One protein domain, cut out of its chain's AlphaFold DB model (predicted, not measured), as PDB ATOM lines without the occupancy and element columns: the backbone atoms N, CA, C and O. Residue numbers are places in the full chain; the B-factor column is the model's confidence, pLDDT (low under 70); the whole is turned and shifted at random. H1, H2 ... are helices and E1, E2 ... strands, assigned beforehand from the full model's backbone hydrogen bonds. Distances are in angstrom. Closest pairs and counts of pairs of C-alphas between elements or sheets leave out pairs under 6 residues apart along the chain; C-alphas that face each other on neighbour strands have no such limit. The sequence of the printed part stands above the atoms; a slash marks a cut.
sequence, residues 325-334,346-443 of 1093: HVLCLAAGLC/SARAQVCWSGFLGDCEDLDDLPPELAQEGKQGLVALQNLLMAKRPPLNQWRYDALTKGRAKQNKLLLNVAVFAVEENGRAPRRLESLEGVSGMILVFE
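Overview. This is residues 325 to 334 and 346 to 443 of the 1093 residues of the protein "P4H10 protein" of Symbiodinium sp. CCMP2592 (UniProt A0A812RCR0). A strongly twisted five-stranded sheet has one long helix, H2, crossing one face, with short H1 packed on H2. H3 lies away from this body, and the loop of residues 402 to 409 after it sticks out. The printed part has 108 residues, under half in named elements, in the order E1 E2 E3 H1 H2 H3 E4 E5; the class is mixed, helices and strands. The sheet, E3 E2 E1 E5 E4, is antiparallel; the whole is compact, with a radius of gyration of the C-alphas of 14.3 A and spans of 43 by 32 by 30 A.

Along the chain. The strands are E1, residues 325 to 329, from C-alpha 325 at (82.293, 97.634, 86.397); E2, 349 to 352; E3, 360 to 363; E4, 414 to 418, 13.4 A; and E5, 437 to 443, 19.8 A, ending at C-alpha 443 at (77.070, 93.211, 81.633). The helices are H1, 368 to 371; H2, 375 to 388, 20.3 A; and H3, 394 to 401, 10.4 A.

Arrangement. E1 pairs with E5 (N 327 to O 439, 2.9 A) and E2 (N 328 to O 350, 2.9 A). Hairpins are E2 and E3 (N 361 to O 351, 2.9 A) and E4 and E5 (N 417 to O 440, 2.9 A). H2 is on the sheet in two layers, a helix on one face, at a height of 9.7 A. It is only just over E5 and E4, 3 C-alphas falling on each, and runs across the strands, at 66 degrees to E4 on the local plane. The closest C-alphas of H2 and E4, Gln 382 and Val 414, are 6.4 A apart. H1 touches H2 at residues 376 to 381 alone, closest C-alphas Leu 370 and Gly 377, 3.8 A. H3 and H2 are apart. In H2 and H3 every O i to N i+4 pair is within hydrogen-bond range; H1 is too short for one.

Size, cuts and confidence. The farthest C-alphas, Lys 406 and Asn 422, are 44.6 A apart. Residues 335 to 345 are not printed; C-alphas 334 and 346 are 10.2 A apart across the cut. Links H3 to E4 and E4 to E5 are long. Mean pLDDT of the printed part is 72.5; residues 389 to 413 are among those under 70.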
ATOM      1  N   HIS A 325      80.923  97.118  86.455       88.25
ATOM      2  CA  HIS A 325      82.293  97.634  86.397       88.25
ATOM      3  C   HIS A 325      82.280  99.161  86.438       88.25
ATOM      4  O   HIS A 325      81.355  99.798  85.926       88.25
ATOM      5  N   VAL A 326      83.310  99.740  87.043       91.12
ATOM      6  CA  VAL A 326      83.525 101.188  87.123       91.12
ATOM      7  C   VAL A 326      84.757 101.527  86.308       91.12
ATOM      8  O   VAL A 326      85.799 100.915  86.512       91.12
ATOM      9  N   LEU A 327      84.639 102.484  85.392       89.62
ATOM     10  CA  LEU A 327      85.752 103.020  84.621       89.62
ATOM     11  C   LEU A 327      85.835 104.533  84.842       89.62
ATOM     12  O   LEU A 327      84.806 105.204  84.861       89.62
ATOM     13  N   CYS A 328      87.042 105.078  84.942       88.88
ATOM     14  CA  CYS A 328      87.283 106.517  84.842       88.88
ATOM     15  C   CYS A 328      88.229 106.780  83.666       88.88
ATOM     16  O   CYS A 328      89.305 106.182  83.598       88.88
ATOM     17  N   LEU A 329      87.798 107.618  82.717       84.12
ATOM     18  CA  LEU A 329      88.520 107.913  81.476       84.12
ATOM     19  C   LEU A 329      89.050 109.350  81.488       84.12
ATOM     20  O   LEU A 329      88.279 110.288  81.708       84.12
ATOM     21  N   ALA A 330      90.335 109.532  81.182       75.19
ATOM     22  CA  ALA A 330      90.932 110.858  81.056       75.19
ATOM     23  C   ALA A 330      90.216 111.729  80.006       75.19
ATOM     24  O   ALA A 330      89.690 111.240  79.002       75.19
ATOM     25  N   ALA A 331      90.230 113.046  80.218       62.12
ATOM     26  CA  ALA A 331      89.755 113.999  79.224       62.12
ATOM     27  C   ALA A 331      90.615 113.929  77.949       62.12
ATOM     28  O   ALA A 331      91.841 113.997  78.020       62.12
ATOM     29  N   GLY A 332      89.964 113.839  76.785       54.62
ATOM     30  CA  GLY A 332      90.635 113.877  75.482       54.62
ATOM     31  C   GLY A 332      91.040 112.520  74.897       54.62
ATOM     32  O   GLY A 332      92.160 112.397  74.409       54.62
ATOM     33  N   LEU A 333      90.127 111.533  74.856       53.06
ATOM     34  CA  LEU A 333      90.276 110.343  73.989       53.06
ATOM     35  C   LEU A 333      90.691 110.752  72.559       53.06
ATOM     36  O   LEU A 333      91.639 110.207  71.997       53.06
ATOM     37  N   CYS A 334      90.030 111.777  72.016       47.97
ATOM     38  CA  CYS A 334      90.455 112.513  70.826       47.97
ATOM     39  C   CYS A 334      90.166 114.005  71.053       47.97
ATOM     40  O   CYS A 334      89.167 114.350  71.686       47.97
ATOM     41  N   SER A 346      97.880 107.771  74.362       49.12
ATOM     42  CA  SER A 346      98.214 108.078  75.760       49.12
ATOM     43  C   SER A 346      96.964 108.360  76.612       49.12
ATOM     44  O   SER A 346      97.060 108.917  77.706       49.12
ATOM     45  N   ALA A 347      95.778 107.982  76.120       59.19
ATOM     46  CA  ALA A 347      94.526 108.110  76.853       59.19
ATOM     47  C   ALA A 347      94.503 107.143  78.048       59.19
ATOM     48  O   ALA A 347      94.213 105.957  77.903       59.19
ATOM     49  N   ARG A 348      94.821 107.664  79.237       71.62
ATOM     50  CA  ARG A 348      94.777 106.905  80.491       71.62
ATOM     51  C   ARG A 348      93.348 106.586  80.913       71.62
ATOM     52  O   ARG A 348      92.463 107.443  80.854       71.62
ATOM     53  N   ALA A 349      93.165 105.383  81.436       81.38
ATOM     54  CA  ALA A 349      91.955 104.975  82.125       81.38
ATOM     55  C   ALA A 349      92.273 104.071  83.313       81.38
ATOM     56  O   ALA A 349      93.293 103.390  83.332       81.38
ATOM     57  N   GLN A 350      91.361 104.040  84.276       86.19
ATOM     58  CA  GLN A 350      91.367 103.092  85.390       86.19
ATOM     59  C   GLN A 350      90.051 102.323  85.390       86.19
ATOM     60  O   GLN A 350      88.999 102.894  85.089       86.19
ATOM     61  N   VAL A 351      90.108 101.032  85.714       86.56
ATOM     62  CA  VAL A 351      88.941 100.150  85.822       86.56
ATOM     63  C   VAL A 351      88.946  99.434  87.166       86.56
ATOM     64  O   VAL A 351      89.940  98.822  87.531       86.56
ATOM     65  N   CYS A 352      87.820  99.464  87.876       86.75
ATOM     66  CA  CYS A 352      87.546  98.594  89.018       86.75
ATOM     67  C   CYS A 352      86.474  97.587  88.611       86.75
ATOM     68  O   CYS A 352      85.358  97.954  88.211       86.75
ATOM     69  N   TRP A 353      86.813  96.307  88.686       84.50
ATOM     70  CA  TRP A 353      85.965  95.238  88.187       84.50
ATOM     71  C   TRP A 353      84.978  94.802  89.278       84.50
ATOM     72  O   TRP A 353      85.220  94.915  90.474       84.50
ATOM     73  N   SER A 354      83.803  94.298  88.908       80.88
ATOM     74  CA  SER A 354      82.746  93.942  89.888       80.88
ATOM     75  C   SER A 354      82.323  95.084  90.849       80.88
ATOM     76  O   SER A 354      81.626  94.826  91.834       80.88
ATOM     77  N   GLY A 355      82.748  96.331  90.594       81.94
ATOM     78  CA  GLY A 355      82.602  97.488  91.483       81.94
ATOM     79  C   GLY A 355      83.505  97.490  92.724       81.94
ATOM     80  O   GLY A 355      83.182  98.191  93.680       81.94
ATOM     81  N   PHE A 356      84.586  96.707  92.762       83.62
ATOM     82  CA  PHE A 356      85.370  96.453  93.975       83.62
ATOM     83  C   PHE A 356      86.669  97.274  94.031       83.62
ATOM     84  O   PHE A 356      87.470  97.246  93.104       83.62
ATOM     85  N   LEU A 357      86.917  97.974  95.143       81.12
ATOM     86  CA  LEU A 357      88.112  98.819  95.317       81.12
ATOM     87  C   LEU A 357      89.425  98.010  95.280       81.12
ATOM     88  O   LEU A 357      90.442  98.485  94.790       81.12
ATOM     89  N   GLY A 358      89.411  96.774  95.784       79.44
ATOM     90  CA  GLY A 358      90.599  95.915  95.838       79.44
ATOM     91  C   GLY A 358      90.878  95.101  94.569       79.44
ATOM     92  O   GLY A 358      91.638  94.139  94.647       79.44
ATOM     93  N   ASP A 359      90.240  95.407  93.433       82.25
ATOM     94  CA  ASP A 359      90.630  94.860  92.124       82.25
ATOM     95  C   ASP A 359      90.696  95.919  91.006       82.25
ATOM     96  O   ASP A 359      90.624  95.582  89.824       82.25
ATOM     97  N   CYS A 360      90.892  97.188  91.386       85.31
ATOM     98  CA  CYS A 360      91.184  98.275  90.458       85.31
ATOM     99  C   CYS A 360      92.550  98.097  89.764       85.31
ATOM    100  O   CYS A 360      93.539  97.760  90.417       85.31
ATOM    101  N   GLU A 361      92.614  98.358  88.457       85.75
ATOM    102  CA  GLU A 361      93.843  98.370  87.652       85.75
ATOM    103  C   GLU A 361      93.869  99.557  86.670       85.75
ATOM    104  O   GLU A 361      92.822 100.041  86.225       85.75
ATOM    105  N   ASP A 362      95.072 100.013  86.308       83.06
ATOM    106  CA  ASP A 362      95.266 100.922  85.175       83.06
ATOM    107  C   ASP A 362      95.052 100.169  83.846       83.06
ATOM    108  O   ASP A 362      95.483  99.026  83.661       83.06
ATOM    109  N   LEU A 363      94.393 100.831  82.896       77.75
ATOM    110  CA  LEU A 363      94.290 100.413  81.500       77.75
ATOM    111  C   LEU A 363      95.215 101.286  80.650       77.75
ATOM    112  O   LEU A 363      94.778 102.255  80.024       77.75
ATOM    113  N   ASP A 364      96.494 100.917  80.634       68.00
ATOM    114  CA  ASP A 364      97.423 101.352  79.591       68.00
ATOM    115  C   ASP A 364      96.981 100.805  78.215       68.00
ATOM    116  O   ASP A 364      96.334  99.757  78.125       68.00
ATOM    117  N   ASP A 365      97.328 101.531  77.148       65.75
ATOM    118  CA  ASP A 365      97.031 101.208  75.743       65.75
ATOM    119  C   ASP A 365      95.551 100.878  75.448       65.75
ATOM    120  O   ASP A 365      95.200  99.817  74.921       65.75
ATOM    121  N   LEU A 366      94.657 101.833  75.745       72.38
ATOM    122  CA  LEU A 366      93.256 101.768  75.318       72.38
ATOM    123  C   LEU A 366      93.135 101.568  73.787       72.38
ATOM    124  O   LEU A 366      93.697 102.363  73.028       72.38
ATOM    125  N   PRO A 367      92.361 100.571  73.306       71.81
ATOM    126  CA  PRO A 367      92.207 100.321  71.873       71.81
ATOM    127  C   PRO A 367      91.552 101.512  71.145       71.81
ATOM    128  O   PRO A 367      90.507 101.993  71.597       71.81
ATOM    129  N   PRO A 368      92.103 101.975  70.001       71.25
ATOM    130  CA  PRO A 368      91.606 103.152  69.279       71.25
ATOM    131  C   PRO A 368      90.167 102.985  68.773       71.25
ATOM    132  O   PRO A 368      89.467 103.969  68.548       71.25
ATOM    133  N   GLU A 369      89.679 101.750  68.653       74.56
ATOM    134  CA  GLU A 369      88.287 101.442  68.335       74.56
ATOM    135  C   GLU A 369      87.292 102.003  69.370       74.56
ATOM    136  O   GLU A 369      86.132 102.224  69.025       74.56
ATOM    137  N   LEU A 370      87.716 102.287  70.611       73.56
ATOM    138  CA  LEU A 370      86.887 102.938  71.640       73.56
ATOM    139  C   LEU A 370      86.393 104.327  71.227       73.56
ATOM    140  O   LEU A 370      85.317 104.740  71.658       73.56
ATOM    141  N   ALA A 371      87.157 105.023  70.387       66.31
ATOM    142  CA  ALA A 371      86.825 106.347  69.881       66.31
ATOM    143  C   ALA A 371      85.893 106.336  68.655       66.31
ATOM    144  O   ALA A 371      85.491 107.400  68.193       66.31
ATOM    145  N   GLN A 372      85.557 105.165  68.103       69.25
ATOM    146  CA  GLN A 372      84.747 105.084  66.887       69.25
ATOM    147  C   GLN A 372      83.291 105.502  67.132       69.25
ATOM    148  O   GLN A 372      82.643 105.023  68.072       69.25
ATOM    149  N   GLU A 373      82.787 106.348  66.227       66.81
ATOM    150  CA  GLU A 373      81.461 106.973  66.269       66.81
ATOM    151  C   GLU A 373      80.320 105.990  66.578       66.81
ATOM    152  O   GLU A 373      80.289 104.816  66.175       66.81
ATOM    153  N   GLY A 374      79.303 106.498  67.276       70.19
ATOM    154  CA  GLY A 374      78.102 105.726  67.571       70.19
ATOM    155  C   GLY A 374      78.415 104.441  68.347       70.19
ATOM    156  O   GLY A 374      79.078 104.458  69.383       70.19
ATOM    157  N   LYS A 375      77.913 103.296  67.873       74.50
ATOM    158  CA  LYS A 375      77.953 102.035  68.638       74.50
ATOM    159  C   LYS A 375      79.263 101.256  68.530       74.50
ATOM    160  O   LYS A 375      79.382 100.230  69.196       74.50
ATOM    161  N   GLN A 376      80.221 101.704  67.719       75.56
ATOM    162  CA  GLN A 376      81.479 100.982  67.523       75.56
ATOM    163  C   GLN A 376      82.364 101.046  68.777       75.56
ATOM    164  O   GLN A 376      82.736  99.987  69.286       75.56
ATOM    165  N   GLY A 377      82.539 102.226  69.385       76.88
ATOM    166  CA  GLY A 377      83.238 102.363  70.671       76.88
ATOM    167  C   GLY A 377      82.648 101.511  71.804       76.88
ATOM    168  O   GLY A 377      83.378 100.867  72.555       76.88
ATOM    169  N   LEU A 378      81.315 101.393  71.882       81.25
ATOM    170  CA  LEU A 378      80.654 100.511  72.857       81.25
ATOM    171  C   LEU A 378      80.973  99.020  72.633       81.25
ATOM    172  O   LEU A 378      81.040  98.256  73.597       81.25
ATOM    173  N   VAL A 379      81.174  98.594  71.381       79.62
ATOM    174  CA  VAL A 379      81.591  97.219  71.059       79.62
ATOM    175  C   VAL A 379      83.072  97.012  71.367       79.62
ATOM    176  O   VAL A 379      83.422  95.961  71.900       79.62
ATOM    177  N   ALA A 380      83.929  97.996  71.094       79.38
ATOM    178  CA  ALA A 380      85.338  97.950  71.480       79.38
ATOM    179  C   ALA A 380      85.493  97.781  73.000       79.38
ATOM    180  O   ALA A 380      86.198  96.877  73.450       79.38
ATOM    181  N   LEU A 381      84.735  98.556  73.786       80.94
ATOM    182  CA  LEU A 381      84.673  98.422  75.242       80.94
ATOM    183  C   LEU A 381      84.177  97.038  75.669       80.94
ATOM    184  O   LEU A 381      84.799  96.405  76.517       80.94
ATOM    185  N   GLN A 382      83.104  96.525  75.061       82.75
ATOM    186  CA  GLN A 382      82.653  95.161  75.340       82.75
ATOM    187  C   GLN A 382      83.755  94.131  75.069       82.75
ATOM    188  O   GLN A 382      83.991  93.266  75.905       82.75
ATOM    189  N   ASN A 383      84.431  94.209  73.924       79.44
ATOM    190  CA  ASN A 383      85.468  93.252  73.546       79.44
ATOM    191  C   ASN A 383      86.677  93.320  74.495       79.44
ATOM    192  O   ASN A 383      87.190  92.273  74.885       79.44
ATOM    193  N   LEU A 384      87.077  94.523  74.923       78.81
ATOM    194  CA  LEU A 384      88.122  94.742  75.927       78.81
ATOM    195  C   LEU A 384      87.757  94.095  77.274       78.81
ATOM    196  O   LEU A 384      88.552  93.336  77.828       78.81
ATOM    197  N   LEU A 385      86.535  94.335  77.764       76.00
ATOM    198  CA  LEU A 385      86.027  93.736  79.003       76.00
ATOM    199  C   LEU A 385      85.999  92.202  78.903       76.00
ATOM    200  O   LEU A 385      86.543  91.531  79.774       76.00
ATOM    201  N   MET A 386      85.454  91.650  77.811       72.94
ATOM    202  CA  MET A 386      85.383  90.202  77.549       72.94
ATOM    203  C   MET A 386      86.767  89.535  77.472       72.94
ATOM    204  O   MET A 386      86.905  88.376  77.862       72.94
ATOM    205  N   ALA A 387      87.781  90.239  76.953       75.38
ATOM    206  CA  ALA A 387      89.148  89.733  76.824       75.38
ATOM    207  C   ALA A 387      89.915  89.750  78.158       75.38
ATOM    208  O   ALA A 387      90.657  88.812  78.447       75.38
ATOM    209  N   LYS A 388      89.717  90.790  78.978       76.00
ATOM    210  CA  LYS A 388      90.323  90.939  80.314       76.00
ATOM    211  C   LYS A 388      89.635  90.068  81.376       76.00
ATOM    212  O   LYS A 388      90.312  89.408  82.161       76.00
ATOM    213  N   ARG A 389      88.297  90.022  81.389       69.94
ATOM    214  CA  ARG A 389      87.476  89.140  82.239       69.94
ATOM    215  C   ARG A 389      86.373  88.460  81.411       69.94
ATOM    216  O   ARG A 389      85.327  89.063  81.172       69.94
ATOM    217  N   PRO A 390      86.546  87.182  81.024       59.47
ATOM    218  CA  PRO A 390      85.485  86.409  80.385       59.47
ATOM    219  C   PRO A 390      84.236  86.322  81.284       59.47
ATOM    220  O   PRO A 390      84.363  85.988  82.468       59.47
ATOM    221  N   PRO A 391      83.022  86.586  80.765       58.09
ATOM    222  CA  PRO A 391      81.822  86.661  81.589       58.09
ATOM    223  C   PRO A 391      81.408  85.277  82.094       58.09
ATOM    224  O   PRO A 391      81.349  84.303  81.341       58.09
ATOM    225  N   LEU A 392      80.989  85.195  83.359       50.66
ATOM    226  CA  LEU A 392      80.495  83.948  83.965       50.66
ATOM    227  C   LEU A 392      79.286  83.355  83.208       50.66
ATOM    228  O   LEU A 392      79.090  82.140  83.186       50.66
ATOM    229  N   ASN A 393      78.516  84.202  82.518       52.94
ATOM    230  CA  ASN A 393      77.399  83.811  81.657       52.94
ATOM    231  C   ASN A 393      77.783  83.611  80.174       52.94
ATOM    232  O   ASN A 393      76.919  83.706  79.300       52.94
ATOM    233  N   GLN A 394      79.037  83.249  79.867       56.47
ATOM    234  CA  GLN A 394      79.486  82.883  78.512       56.47
ATOM    235  C   GLN A 394      78.558  81.860  77.828       56.47
ATOM    236  O   GLN A 394      78.305  81.952  76.632       56.47
ATOM    237  N   TRP A 395      77.955  80.931  78.578       53.50
ATOM    238  CA  TRP A 395      76.984  79.967  78.044       53.50
ATOM    239  C   TRP A 395      75.718  80.619  77.445       53.50
ATOM    240  O   TRP A 395      75.146  80.076  76.498       53.50
ATOM    241  N   ARG A 396      75.287  81.789  77.947       51.25
ATOM    242  CA  ARG A 396      74.200  82.589  77.353       51.25
ATOM    243  C   ARG A 396      74.668  83.306  76.094       51.25
ATOM    244  O   ARG A 396      73.962  83.248  75.092       51.25
ATOM    245  N   TYR A 397      75.851  83.925  76.130       51.84
ATOM    246  CA  TYR A 397      76.474  84.528  74.945       51.84
ATOM    247  C   TYR A 397      76.547  83.504  73.803       51.84
ATOM    248  O   TYR A 397      76.058  83.746  72.699       51.84
ATOM    249  N   ASP A 398      77.052  82.310  74.105       54.66
ATOM    250  CA  ASP A 398      77.081  81.144  73.229       54.66
ATOM    251  C   ASP A 398      75.686  80.754  72.714       54.66
ATOM    252  O   ASP A 398      75.504  80.583  71.511       54.66
ATOM    253  N   ALA A 399      74.684  80.615  73.587       50.94
ATOM    254  CA  ALA A 399      73.326  80.237  73.183       50.94
ATOM    255  C   ALA A 399      72.672  81.270  72.241       50.94
ATOM    256  O   ALA A 399      71.921  80.905  71.336       50.94
ATOM    257  N   LEU A 400      72.982  82.554  72.429       46.38
ATOM    258  CA  LEU A 400      72.451  83.672  71.647       46.38
ATOM    259  C   LEU A 400      73.202  83.880  70.316       46.38
ATOM    260  O   LEU A 400      72.591  84.300  69.329       46.38
ATOM    261  N   THR A 401      74.494  83.538  70.254       46.88
ATOM    262  CA  THR A 401      75.343  83.668  69.053       46.88
ATOM    263  C   THR A 401      75.334  82.433  68.151       46.88
ATOM    264  O   THR A 401      75.284  82.586  66.928       46.88
ATOM    265  N   LYS A 402      75.300  81.210  68.705       46.62
ATOM    266  CA  LYS A 402      75.348  79.943  67.938       46.62
ATOM    267  C   LYS A 402      74.203  79.779  66.931       46.62
ATOM    268  O   LYS A 402      74.361  79.064  65.948       46.62
ATOM    269  N   GLY A 403      73.078  80.470  67.132       43.38
ATOM    270  CA  GLY A 403      71.970  80.534  66.168       43.38
ATOM    271  C   GLY A 403      72.005  81.715  65.183       43.38
ATOM    272  O   GLY A 403      71.174  81.753  64.278       43.38
ATOM    273  N   ARG A 404      72.907  82.696  65.350       41.84
ATOM    274  CA  ARG A 404      72.845  84.003  64.657       41.84
ATOM    275  C   ARG A 404      74.110  84.442  63.916       41.84
ATOM    276  O   ARG A 404      74.068  85.484  63.267       41.84
ATOM    277  N   ALA A 405      75.183  83.651  63.912       37.91
ATOM    278  CA  ALA A 405      76.461  83.944  63.234       37.91
ATOM    279  C   ALA A 405      76.409  84.086  61.683       37.91
ATOM    280  O   ALA A 405      77.426  83.960  61.008       37.91
ATOM    281  N   LYS A 406      75.226  84.331  61.099       35.91
ATOM    282  CA  LYS A 406      74.985  84.664  59.684       35.91
ATOM    283  C   LYS A 406      74.286  86.023  59.482       35.91
ATOM    284  O   LYS A 406      73.870  86.322  58.367       35.91
ATOM    285  N   GLN A 407      74.110  86.832  60.530       39.16
ATOM    286  CA  GLN A 407      73.556  88.188  60.428       39.16
ATOM    287  C   GLN A 407      74.449  89.191  61.166       39.16
ATOM    288  O   GLN A 407      74.604  89.106  62.382       39.16
ATOM    289  N   ASN A 408      74.997  90.162  60.429       34.47
ATOM    290  CA  ASN A 408      75.946  91.168  60.925       34.47
ATOM    291  C   ASN A 408      75.263  92.258  61.777       34.47
ATOM    292  O   ASN A 408      75.250  93.433  61.417       34.47
ATOM    293  N   LYS A 409      74.690  91.875  62.920       42.75
ATOM    294  CA  LYS A 409      74.313  92.798  63.998       42.75
ATOM    295  C   LYS A 409      75.278  92.604  65.161       42.75
ATOM    296  O   LYS A 409      75.289  91.534  65.764       42.75
ATOM    297  N   LEU A 410      76.068  93.630  65.473       45.69
ATOM    298  CA  LEU A 410      76.959  93.600  66.631       45.69
ATOM    299  C   LEU A 410      76.118  93.548  67.915       45.69
ATOM    300  O   LEU A 410      75.239  94.380  68.137       45.69
ATOM    301  N   LEU A 411      76.352  92.510  68.716       51.81
ATOM    302  CA  LEU A 411      75.525  92.148  69.860       51.81
ATOM    303  C   LEU A 411      76.073  92.784  71.142       51.81
ATOM    304  O   LEU A 411      77.001  92.253  71.753       51.81
ATOM    305  N   LEU A 412      75.485  93.912  71.547       55.22
ATOM    306  CA  LEU A 412      75.824  94.594  72.796       55.22
ATOM    307  C   LEU A 412      75.093  93.954  73.988       55.22
ATOM    308  O   LEU A 412      73.898  94.151  74.193       55.22
ATOM    309  N   ASN A 413      75.852  93.196  74.778       66.62
ATOM    310  CA  ASN A 413      75.514  92.708  76.115       66.62
ATOM    311  C   ASN A 413      75.879  93.702  77.226       66.62
ATOM    312  O   ASN A 413      75.546  93.446  78.377       66.62
ATOM    313  N   VAL A 414      76.578  94.799  76.924       75.81
ATOM    314  CA  VAL A 414      76.884  95.850  77.905       75.81
ATOM    315  C   VAL A 414      75.917  97.027  77.790       75.81
ATOM    316  O   VAL A 414      75.516  97.423  76.694       75.81
ATOM    317  N   ALA A 415      75.558  97.618  78.927       82.88
ATOM    318  CA  ALA A 415      74.971  98.949  78.992       82.88
ATOM    319  C   ALA A 415      75.892  99.877  79.773       82.88
ATOM    320  O   ALA A 415      76.421  99.504  80.817       82.88
ATOM    321  N   VAL A 416      76.076 101.080  79.242       88.69
ATOM    322  CA  VAL A 416      77.098 102.024  79.688       88.69
ATOM    323  C   VAL A 416      76.420 103.333  80.078       88.69
ATOM    324  O   VAL A 416      75.500 103.780  79.389       88.69
ATOM    325  N   PHE A 417      76.834 103.926  81.196       92.94
ATOM    326  CA  PHE A 417      76.216 105.116  81.777       92.94
ATOM    327  C   PHE A 417      77.292 106.088  82.257       92.94
ATOM    328  O   PHE A 417      78.154 105.693  83.035       92.94
ATOM    329  N   ALA A 418      77.224 107.351  81.841       92.50
ATOM    330  CA  ALA A 418      78.043 108.411  82.424       92.50
ATOM    331  C   ALA A 418      77.474 108.836  83.786       92.50
ATOM    332  O   ALA A 418      76.250 108.896  83.958       92.50
ATOM    333  N   VAL A 419      78.354 109.156  84.733       92.50
ATOM    334  CA  VAL A 419      78.006 109.772  86.019       92.50
ATOM    335  C   VAL A 419      78.288 111.274  85.943       92.50
ATOM    336  O   VAL A 419      79.281 111.690  85.356       92.50
ATOM    337  N   GLU A 420      77.416 112.093  86.528       86.31
ATOM    338  CA  GLU A 420      77.590 113.547  86.621       86.31
ATOM    339  C   GLU A 420      77.782 113.946  88.096       86.31
ATOM    340  O   GLU A 420      77.079 113.443  88.974       86.31
ATOM    341  N   GLU A 421      78.709 114.869  88.383       80.44
ATOM    342  CA  GLU A 421      79.030 115.334  89.751       80.44
ATOM    343  C   GLU A 421      77.820 115.979  90.465       80.44
ATOM    344  O   GLU A 421      77.691 115.939  91.685       80.44
ATOM    345  N   ASN A 422      76.875 116.516  89.688       78.44
ATOM    346  CA  ASN A 422      75.690 117.256  90.137       78.44
ATOM    347  C   ASN A 422      74.620 116.430  90.898       78.44
ATOM    348  O   ASN A 422      73.539 116.950  91.182       78.44
ATOM    349  N   GLY A 423      74.876 115.155  91.204       81.62
ATOM    350  CA  GLY A 423      73.946 114.288  91.936       81.62
ATOM    351  C   GLY A 423      72.715 113.843  91.136       81.62
ATOM    352  O   GLY A 423      71.720 113.413  91.724       81.62
ATOM    353  N   ARG A 424      72.732 113.940  89.801       90.06
ATOM    354  CA  ARG A 424      71.714 113.314  88.941       90.06
ATOM    355  C   ARG A 424      71.868 111.793  88.878       90.06
ATOM    356  O   ARG A 424      72.935 111.235  89.123       90.06
ATOM    357  N   ALA A 425      70.789 111.113  88.498       91.38
ATOM    358  CA  ALA A 425      70.864 109.703  88.124       91.38
ATOM    359  C   ALA A 425      71.726 109.498  86.853       91.38
ATOM    360  O   ALA A 425      71.632 110.318  85.936       91.38
ATOM    361  N   PRO A 426      72.526 108.412  86.757       93.88
ATOM    362  CA  PRO A 426      73.439 108.184  85.634       93.88
ATOM    363  C   PRO A 426      72.771 108.205  84.251       93.88
ATOM    364  O   PRO A 426      71.680 107.667  84.040       93.88
ATOM    365  N   ARG A 427      73.452 108.788  83.265       90.94
ATOM    366  CA  ARG A 427      72.922 108.974  81.909       90.94
ATOM    367  C   ARG A 427      73.397 107.859  80.981       90.94
ATOM    368  O   ARG A 427      74.589 107.757  80.698       90.94
ATOM    369  N   ARG A 428      72.464 107.045  80.466       90.00
ATOM    370  CA  ARG A 428      72.770 105.977  79.491       90.00
ATOM    371  C   ARG A 428      73.439 106.558  78.242       90.00
ATOM    372  O   ARG A 428      72.977 107.562  77.699       90.00
ATOM    373  N   LEU A 429      74.488 105.888  77.786       86.12
ATOM    374  CA  LEU A 429      75.255 106.227  76.598       86.12
ATOM    375  C   LEU A 429      74.872 105.324  75.417       86.12
ATOM    376  O   LEU A 429      74.659 104.121  75.574       86.12
ATOM    377  N   GLU A 430      74.807 105.916  74.224       83.38
ATOM    378  CA  GLU A 430      74.655 105.207  72.939       83.38
ATOM    379  C   GLU A 430      75.949 105.267  72.090       83.38
ATOM    380  O   GLU A 430      76.008 104.644  71.031       83.38
ATOM    381  N   SER A 431      76.983 105.969  72.583       81.69
ATOM    382  CA  SER A 431      78.368 106.012  72.090       81.69
ATOM    383  C   SER A 431      79.338 106.378  73.229       81.69
ATOM    384  O   SER A 431      78.888 106.838  74.280       81.69
ATOM    385  N   LEU A 432      80.644 106.181  73.022       78.75
ATOM    386  CA  LEU A 432      81.731 106.664  73.894       78.75
ATOM    387  C   LEU A 432      82.425 107.928  73.352       78.75
ATOM    388  O   LEU A 432      83.275 108.501  74.028       78.75
ATOM    389  N   GLU A 433      82.058 108.363  72.149       75.81
ATOM    390  CA  GLU A 433      82.583 109.554  71.485       75.81
ATOM    391  C   GLU A 433      82.479 110.803  72.385       75.81
ATOM    392  O   GLU A 433      81.411 111.119  72.914       75.81
ATOM    393  N   GLY A 434      83.610 111.482  72.607       71.62
ATOM    394  CA  GLY A 434      83.703 112.671  73.465       71.62
ATOM    395  C   GLY A 434      83.478 112.439  74.969       71.62
ATOM    396  O   GLY A 434      83.465 113.405  75.733       71.62
ATOM    397  N   VAL A 435      83.296 111.196  75.432       77.38
ATOM    398  CA  VAL A 435      83.009 110.908  76.846       77.38
ATOM    399  C   VAL A 435      84.301 110.834  77.665       77.38
ATOM    400  O   VAL A 435      85.250 110.146  77.299       77.38
ATOM    401  N   SER A 436      84.314 111.520  78.806       83.25
ATOM    402  CA  SER A 436      85.388 111.484  79.804       83.25
ATOM    403  C   SER A 436      84.809 111.514  81.221       83.25
ATOM    404  O   SER A 436      83.608 111.741  81.399       83.25
ATOM    405  N   GLY A 437      85.649 111.252  82.221       88.94
ATOM    406  CA  GLY A 437      85.249 111.103  83.615       88.94
ATOM    407  C   GLY A 437      84.680 109.719  83.930       88.94
ATOM    408  O   GLY A 437      85.025 108.721  83.291       88.94
ATOM    409  N   MET A 438      83.835 109.649  84.961       91.31
ATOM    410  CA  MET A 438      83.333 108.389  85.510       91.31
ATOM    411  C   MET A 438      82.203 107.754  84.682       91.31
ATOM    412  O   MET A 438      81.164 108.361  84.405       91.31
ATOM    413  N   ILE A 439      82.380 106.472  84.367       92.38
ATOM    414  CA  ILE A 439      81.459 105.624  83.616       92.38
ATOM    415  C   ILE A 439      81.161 104.338  84.400       92.38
ATOM    416  O   ILE A 439      82.049 103.678  84.938       92.38
ATOM    417  N   LEU A 440      79.891 103.940  84.403       93.06
ATOM    418  CA  LEU A 440      79.410 102.660  84.916       93.06
ATOM    419  C   LEU A 440      79.100 101.727  83.743       93.06
ATOM    420  O   LEU A 440      78.376 102.116  82.821       93.06
ATOM    421  N   VAL A 441      79.585 100.487  83.792       88.88
ATOM    422  CA  VAL A 441      79.294  99.450  82.794       88.88
ATOM    423  C   VAL A 441      78.589  98.271  83.449       88.88
ATOM    424  O   VAL A 441      79.024  97.767  84.479       88.88
ATOM    425  N   PHE A 442      77.517  97.803  82.817       86.38
ATOM    426  CA  PHE A 442      76.743  96.648  83.256       86.38
ATOM    427  C   PHE A 442      76.696  95.590  82.150       86.38
ATOM    428  O   PHE A 442      76.050  95.797  81.117       86.38
ATOM    429  N   GLU A 443      77.356  94.450  82.365       78.12
ATOM    430  CA  GLU A 443      77.070  93.211  81.633       78.12
ATOM    431  C   GLU A 443      75.587  92.847  81.795       78.12
ATOM    432  O   GLU A 443      74.962  93.189  82.794       78.12
TER     433      GLU A 443